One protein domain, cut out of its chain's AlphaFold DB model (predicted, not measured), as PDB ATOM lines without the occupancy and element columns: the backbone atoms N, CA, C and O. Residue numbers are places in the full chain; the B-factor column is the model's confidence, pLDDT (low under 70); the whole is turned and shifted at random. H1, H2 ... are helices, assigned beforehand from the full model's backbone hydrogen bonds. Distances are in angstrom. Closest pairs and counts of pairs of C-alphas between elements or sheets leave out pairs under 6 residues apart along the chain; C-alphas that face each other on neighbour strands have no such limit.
ATOM      1  N   GLU A   4     -23.867 -17.247  37.544       89.44
ATOM      2  CA  GLU A   4     -25.039 -16.405  37.279       89.44
ATOM      3  C   GLU A   4     -24.687 -15.217  36.375       89.44
ATOM      4  O   GLU A   4     -25.431 -14.905  35.448       89.44
ATOM      5  N   GLU A   5     -23.528 -14.586  36.590       89.00
ATOM      6  CA  GLU A   5     -23.027 -13.524  35.710       89.00
ATOM      7  C   GLU A   5     -22.770 -14.043  34.291       89.00
ATOM      8  O   GLU A   5     -23.117 -13.367  33.324       89.00
ATOM      9  N   LEU A   6     -22.197 -15.245  34.162       86.44
ATOM     10  CA  LEU A   6     -21.940 -15.885  32.871       86.44
ATOM     11  C   LEU A   6     -23.248 -16.210  32.133       86.44
ATOM     12  O   LEU A   6     -23.391 -15.864  30.965       86.44
ATOM     13  N   ILE A   7     -24.219 -16.811  32.826       87.44
ATOM     14  CA  ILE A   7     -25.552 -17.128  32.287       87.44
ATOM     15  C   ILE A   7     -26.267 -15.856  31.816       87.44
ATOM     16  O   ILE A   7     -26.786 -15.820  30.701       87.44
ATOM     17  N   ASN A   8     -26.228 -14.790  32.624       88.25
ATOM     18  CA  ASN A   8     -26.818 -13.501  32.266       88.25
ATOM     19  C   ASN A   8     -26.130 -12.863  31.051       88.25
ATOM     20  O   ASN A   8     -26.811 -12.338  30.174       88.25
ATOM     21  N   LYS A   9     -24.794 -12.920  30.967       86.69
ATOM     22  CA  LYS A   9     -24.033 -12.392  29.819       86.69
ATOM     23  C   LYS A   9     -24.303 -13.159  28.524       86.69
ATOM     24  O   LYS A   9     -24.265 -12.555  27.459       86.69
ATOM     25  N   LEU A  10     -24.588 -14.456  28.622       83.44
ATOM     26  CA  LEU A  10     -24.981 -15.306  27.493       83.44
ATOM     27  C   LEU A  10     -26.478 -15.194  27.154       83.44
ATOM     28  O   LEU A  10     -26.925 -15.779  26.175       83.44
ATOM     29  N   GLY A  11     -27.264 -14.456  27.948       85.62
ATOM     30  CA  GLY A  11     -28.697 -14.276  27.713       85.62
ATOM     31  C   GLY A  11     -29.518 -15.560  27.857       85.62
ATOM     32  O   GLY A  11     -30.563 -15.691  27.220       85.62
ATOM     33  N   LEU A  12     -29.059 -16.519  28.665       81.62
ATOM     34  CA  LEU A  12     -29.712 -17.822  28.800       81.62
ATOM     35  C   LEU A  12     -30.827 -17.756  29.847       81.62
ATOM     36  O   LEU A  12     -30.569 -17.498  31.021       81.62
ATOM     37  N   ALA A  13     -32.065 -18.013  29.423       75.44
ATOM     38  CA  ALA A  13     -33.230 -18.024  30.311       75.44
ATOM     39  C   ALA A  13     -33.352 -19.333  31.114       75.44
ATOM     40  O   ALA A  13     -33.684 -19.310  32.297       75.44
ATOM     41  N   GLU A  14     -33.043 -20.469  30.485       76.25
ATOM     42  CA  GLU A  14     -32.989 -21.788  31.115       76.25
ATOM     43  C   GLU A  14     -31.743 -22.524  30.624       76.25
ATOM     44  O   GLU A  14     -31.428 -22.524  29.436       76.25
ATOM     45  N   VAL A  15     -31.022 -23.148  31.553       77.19
ATOM     46  CA  VAL A  15     -29.782 -23.878  31.275       77.19
ATOM     47  C   VAL A  15     -29.981 -25.313  31.727       77.19
ATOM     48  O   VAL A  15     -30.335 -25.557  32.886       77.19
ATOM     49  N   SER A  16     -29.766 -26.274  30.826       81.94
ATOM     50  CA  SER A  16     -29.890 -27.686  31.182       81.94
ATOM     51  C   SER A  16     -28.835 -28.075  32.225       81.94
ATOM     52  O   SER A  16     -27.811 -27.412  32.403       81.94
ATOM     53  N   LYS A  17     -29.054 -29.188  32.933       80.88
ATOM     54  CA  LYS A  17     -28.081 -29.679  33.921       80.88
ATOM     55  C   LYS A  17     -26.700 -29.932  33.295       80.88
ATOM     56  O   LYS A  17     -25.697 -29.667  33.950       80.88
ATOM     57  N   VAL A  18     -26.668 -30.419  32.053       77.31
ATOM     58  CA  VAL A  18     -25.434 -30.714  31.309       77.31
ATOM     59  C   VAL A  18     -24.712 -29.418  30.948       77.31
ATOM     60  O   VAL A  18     -23.534 -29.261  31.263       77.31
ATOM     61  N   ASP A  19     -25.439 -28.448  30.395       81.00
ATOM     62  CA  ASP A  19     -24.869 -27.154  30.008       81.00
ATOM     63  C   ASP A  19     -24.350 -26.396  31.228       81.00
ATOM     64  O   ASP A  19     -23.270 -25.812  31.194       81.00
ATOM     65  N   ARG A  20     -25.060 -26.475  32.360       85.81
ATOM     66  CA  ARG A  20     -24.628 -25.845  33.611       85.81
ATOM     67  C   ARG A  20     -23.309 -26.421  34.117       85.81
ATOM     68  O   ARG A  20     -22.468 -25.654  34.573       85.81
ATOM     69  N   GLN A  21     -23.115 -27.739  34.044       84.19
ATOM     70  CA  GLN A  21     -21.853 -28.369  34.449       84.19
ATOM     71  C   GLN A  21     -20.687 -27.925  33.562       84.19
ATOM     72  O   GLN A  21     -19.590 -27.683  34.065       84.19
ATOM     73  N   LEU A  22     -20.927 -27.772  32.261       83.75
ATOM     74  CA  LEU A  22     -19.901 -27.316  31.332       83.75
ATOM     75  C   LEU A  22     -19.582 -25.824  31.502       83.75
ATOM     76  O   LEU A  22     -18.410 -25.455  31.528       83.75
ATOM     77  N   LEU A  23     -20.595 -24.974  31.696       86.75
ATOM     78  CA  LEU A  23     -20.391 -23.562  32.028       86.75
ATOM     79  C   LEU A  23     -19.600 -23.400  33.332       86.75
ATOM     80  O   LEU A  23     -18.722 -22.543  33.401       86.75
ATOM     81  N   ASP A  24     -19.855 -24.240  34.340       88.19
ATOM     82  CA  ASP A  24     -19.099 -24.241  35.598       88.19
ATOM     83  C   ASP A  24     -17.630 -24.630  35.372       88.19
ATOM     84  O   ASP A  24     -16.718 -23.973  35.876       88.19
ATOM     85  N   HIS A  25     -17.383 -25.627  34.515       86.25
ATOM     86  CA  HIS A  25     -16.035 -26.027  34.124       86.25
ATOM     87  C   HIS A  25     -15.290 -24.911  33.374       86.25
ATOM     88  O   HIS A  25     -14.165 -24.557  33.736       86.25
ATOM     89  N   LEU A  26     -15.925 -24.293  32.375       83.88
ATOM     90  CA  LEU A  26     -15.360 -23.158  31.642       83.88
ATOM     91  C   LEU A  26     -15.082 -21.969  32.574       83.88
ATOM     92  O   LEU A  26     -14.022 -21.343  32.498       83.88
ATOM     93  N   LEU A  27     -15.995 -21.689  33.504       87.81
ATOM     94  CA  LEU A  27     -15.823 -20.647  34.507       87.81
ATOM     95  C   LEU A  27     -14.668 -20.960  35.467       87.81
ATOM     96  O   LEU A  27     -13.920 -20.061  35.851       87.81
ATOM     97  N   HIS A  28     -14.478 -22.224  35.836       86.88
ATOM     98  CA  HIS A  28     -13.334 -22.653  36.628       86.88
ATOM     99  C   HIS A  28     -12.018 -22.418  35.873       86.88
ATOM    100  O   HIS A  28     -11.083 -21.833  36.429       86.88
ATOM    101  N   LEU A  29     -11.953 -22.767  34.584       83.31
ATOM    102  CA  LEU A  29     -10.800 -22.463  33.725       83.31
ATOM    103  C   LEU A  29     -10.565 -20.950  33.603       83.31
ATOM    104  O   LEU A  29      -9.415 -20.501  33.605       83.31
ATOM    105  N   TYR A  30     -11.633 -20.145  33.556       82.50
ATOM    106  CA  TYR A  30     -11.566 -18.683  33.606       82.50
ATOM    107  C   TYR A  30     -11.101 -18.147  34.962       82.50
ATOM    108  O   TYR A  30     -10.327 -17.200  35.025       82.50
ATOM    109  N   ASN A  31     -11.487 -18.730  36.084       80.81
ATOM    110  CA  ASN A  31     -11.059 -18.211  37.382       80.81
ATOM    111  C   ASN A  31      -9.613 -18.637  37.718       80.81
ATOM    112  O   ASN A  31      -8.883 -17.881  38.348       80.81
ATOM    113  N   THR A  32      -9.147 -19.783  37.211       84.06
ATOM    114  CA  THR A  32      -7.827 -20.374  37.535       84.06
ATOM    115  C   THR A  32      -6.648 -19.903  36.677       84.06
ATOM    116  O   THR A  32      -5.568 -20.480  36.734       84.06
ATOM    117  N   GLY A  33      -6.802 -18.869  35.854       76.12
ATOM    118  CA  GLY A  33      -5.723 -18.433  34.946       76.12
ATOM    119  C   GLY A  33      -5.546 -19.269  33.665       76.12
ATOM    120  O   GLY A  33      -4.788 -18.859  32.792       76.12
ATOM    121  N   GLN A  34      -6.238 -20.407  33.518       74.50
ATOM    122  CA  GLN A  34      -5.944 -21.396  32.469       74.50
ATOM    123  C   GLN A  34      -6.372 -20.976  31.060       74.50
ATOM    124  O   GLN A  34      -5.674 -21.277  30.094       74.50
ATOM    125  N   ILE A  35      -7.476 -20.233  30.931       73.12
ATOM    126  CA  ILE A  35      -7.835 -19.590  29.657       73.12
ATOM    127  C   ILE A  35      -6.770 -18.544  29.315       73.12
ATOM    128  O   ILE A  35      -6.733 -17.471  29.926       73.12
ATOM    129  N   LYS A  36      -5.913 -18.859  28.341       61.66
ATOM    130  CA  LYS A  36      -4.926 -17.937  27.776       61.66
ATOM    131  C   LYS A  36      -5.523 -17.263  26.549       61.66
ATOM    132  O   LYS A  36      -5.825 -17.927  25.564       61.66
ATOM    133  N   ALA A  37      -5.674 -15.948  26.610       59.22
ATOM    134  CA  ALA A  37      -6.117 -15.143  25.483       59.22
ATOM    135  C   ALA A  37      -4.901 -14.434  24.877       59.22
ATOM    136  O   ALA A  37      -4.193 -13.721  25.584       59.22
ATOM    137  N   VAL A  38      -4.625 -14.673  23.594       52.19
ATOM    138  CA  VAL A  38      -3.445 -14.108  22.904       52.19
ATOM    139  C   VAL A  38      -3.780 -12.785  22.198       52.19
ATOM    140  O   VAL A  38      -2.875 -12.027  21.860       52.19
ATOM    141  N   SER A  39      -5.071 -12.459  22.039       53.81
ATOM    142  CA  SER A  39      -5.508 -11.340  21.181       53.81
ATOM    143  C   SER A  39      -6.781 -10.610  21.636       53.81
ATOM    144  O   SER A  39      -7.098  -9.562  21.085       53.81
ATOM    145  N   ILE A  40      -7.523 -11.157  22.603       64.06
ATOM    146  CA  ILE A  40      -8.786 -10.610  23.134       64.06
ATOM    147  C   ILE A  40      -8.781 -10.698  24.658       64.06
ATOM    148  O   ILE A  40      -7.900 -11.341  25.237       64.06
ATOM    149  N   SER A  41      -9.730 -10.052  25.335       75.12
ATOM    150  CA  SER A  41      -9.820 -10.201  26.784       75.12
ATOM    151  C   SER A  41     -10.157 -11.650  27.146       75.12
ATOM    152  O   SER A  41     -10.855 -12.370  26.432       75.12
ATOM    153  N   ARG A  42      -9.659 -12.099  28.295       72.38
ATOM    154  CA  ARG A  42      -9.925 -13.444  28.820       72.38
ATOM    155  C   ARG A  42     -11.419 -13.736  28.988       72.38
ATOM    156  O   ARG A  42     -11.840 -14.886  28.908       72.38
ATOM    157  N   GLU A  43     -12.188 -12.686  29.246       80.38
ATOM    158  CA  GLU A  43     -13.636 -12.723  29.394       80.38
ATOM    159  C   GLU A  43     -14.331 -12.954  28.048       80.38
ATOM    160  O   GLU A  43     -15.205 -13.809  27.960       80.38
ATOM    161  N   GLU A  44     -13.887 -12.286  26.980       79.62
ATOM    162  CA  GLU A  44     -14.413 -12.516  25.629       79.62
ATOM    163  C   GLU A  44     -14.131 -13.937  25.131       79.62
ATOM    164  O   GLU A  44     -15.016 -14.543  24.530       79.62
ATOM    165  N   VAL A  45     -12.951 -14.511  25.425       79.19
ATOM    166  CA  VAL A  45     -12.671 -15.924  25.088       79.19
ATOM    167  C   VAL A  45     -13.670 -16.845  25.785       79.19
ATOM    168  O   VAL A  45     -14.203 -17.760  25.162       79.19
ATOM    169  N   LEU A  46     -13.937 -16.610  27.075       82.75
ATOM    170  CA  LEU A  46     -14.891 -17.420  27.829       82.75
ATOM    171  C   LEU A  46     -16.295 -17.336  27.223       82.75
ATOM    172  O   LEU A  46     -16.929 -18.371  27.025       82.75
ATOM    173  N   LEU A  47     -16.761 -16.120  26.924       84.56
ATOM    174  CA  LEU A  47     -18.082 -15.899  26.342       84.56
ATOM    175  C   LEU A  47     -18.209 -16.575  24.974       84.56
ATOM    176  O   LEU A  47     -19.208 -17.242  24.731       84.56
ATOM    177  N   GLN A  48     -17.183 -16.494  24.123       81.31
ATOM    178  CA  GLN A  48     -17.181 -17.173  22.824       81.31
ATOM    179  C   GLN A  48     -17.189 -18.699  22.946       81.31
ATOM    180  O   GLN A  48     -17.909 -19.356  22.204       81.31
ATOM    181  N   MET A  49     -16.420 -19.284  23.873       82.06
ATOM    182  CA  MET A  49     -16.410 -20.740  24.076       82.06
ATOM    183  C   MET A  49     -17.759 -21.255  24.583       82.06
ATOM    184  O   MET A  49     -18.236 -22.292  24.125       82.06
ATOM    185  N   ALA A  50     -18.378 -20.523  25.511       83.88
ATOM    186  CA  ALA A  50     -19.690 -20.870  26.035       83.88
ATOM    187  C   ALA A  50     -20.791 -20.725  24.969       83.88
ATOM    188  O   ALA A  50     -21.609 -21.628  24.817       83.88
ATOM    189  N   ASP A  51     -20.781 -19.636  24.197       82.44
ATOM    190  CA  ASP A  51     -21.738 -19.411  23.108       82.44
ATOM    191  C   ASP A  51     -21.586 -20.448  21.983       82.44
ATOM    192  O   ASP A  51     -22.566 -21.054  21.549       82.44
ATOM    193  N   ALA A  52     -20.347 -20.745  21.575       80.12
ATOM    194  CA  ALA A  52     -20.070 -21.771  20.574       80.12
ATOM    195  C   ALA A  52     -20.570 -23.153  21.019       80.12
ATOM    196  O   ALA A  52     -21.066 -23.917  20.191       80.12
ATOM    197  N   TYR A  53     -20.470 -23.476  22.311       77.88
ATOM    198  CA  TYR A  53     -20.997 -24.727  22.847       77.88
ATOM    199  C   TYR A  53     -22.515 -24.798  22.778       77.88
ATOM    200  O   TYR A  53     -23.065 -25.756  22.239       77.88
ATOM    201  N   LEU A  54     -23.190 -23.766  23.274       80.25
ATOM    202  CA  LEU A  54     -24.649 -23.737  23.342       80.25
ATOM    203  C   LEU A  54     -25.291 -23.721  21.953       80.25
ATOM    204  O   LEU A  54     -26.340 -24.326  21.746       80.25
ATOM    205  N   ASN A  55     -24.627 -23.090  20.985       76.94
ATOM    206  CA  ASN A  55     -25.085 -23.038  19.603       76.94
ATOM    207  C   ASN A  55     -24.632 -24.247  18.757       76.94
ATOM    208  O   ASN A  55     -24.852 -24.245  17.549       76.94
ATOM    209  N   ASN A  56     -24.008 -25.278  19.356       67.69
ATOM    210  CA  ASN A  56     -23.378 -26.405  18.643       67.69
ATOM    211  C   ASN A  56     -22.398 -25.962  17.531       67.69
ATOM    212  O   ASN A  56     -22.150 -26.688  16.570       67.69
TER     213      ASN A  56
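AT A GLANCE: This is residues 4 to 56 of the 69 residues of an uncharacterized protein of Bacteroides caccae (UniProt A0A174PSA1). Two helices, H2 and H3, lie side by side and run opposite ways as a helical hairpin, and a short first helix, H1, sits crosswise near both of them, over the middle of the pair. The printed part has 53 residues with three named helices, in the order H1, H2, H3, and no named strand; the class is all helix. It is compact, with a radius of gyration of the C-alphas of 10.7 A, and elongated, spanning 31 by 20 by 17 A.

IN THESE COORDINATES: H1 is residues 4 to 9, beginning at C-alpha 4 (-25.039, -16.405, 37.279). H2, residues 17 to 31, is 20.8 A long. H3, residues 42 to 54, is 18.8 A long and ends at C-alpha 54 (-24.649, -23.737, 23.342).

HOW THE PARTS SIT: H1 is close to H2 but not clearly touching, about perpendicular at 90 degrees; the closest C-alphas, of Leu 6 and Leu 23, are 7.9 A apart. H1 is likewise close to H3 but not clearly touching, at 84 degrees, with C-alphas of Leu 6 and Leu 47 closest at 7.6 A. H2 and H3 touch at a shallow tilt of 16 degrees, closest at the C-alphas of Leu 23 and Ala 50, 6.6 A. In H1, H2 and H3 every O i to N i+4 pair is within hydrogen-bond range.

THE WHOLE: The C-alphas farthest apart, of Lys 17 and Ser 39, are 31.8 A apart. The printed part has no cut, and both links are short. Residues 36 to 40 and residue 56 have pLDDT under 70.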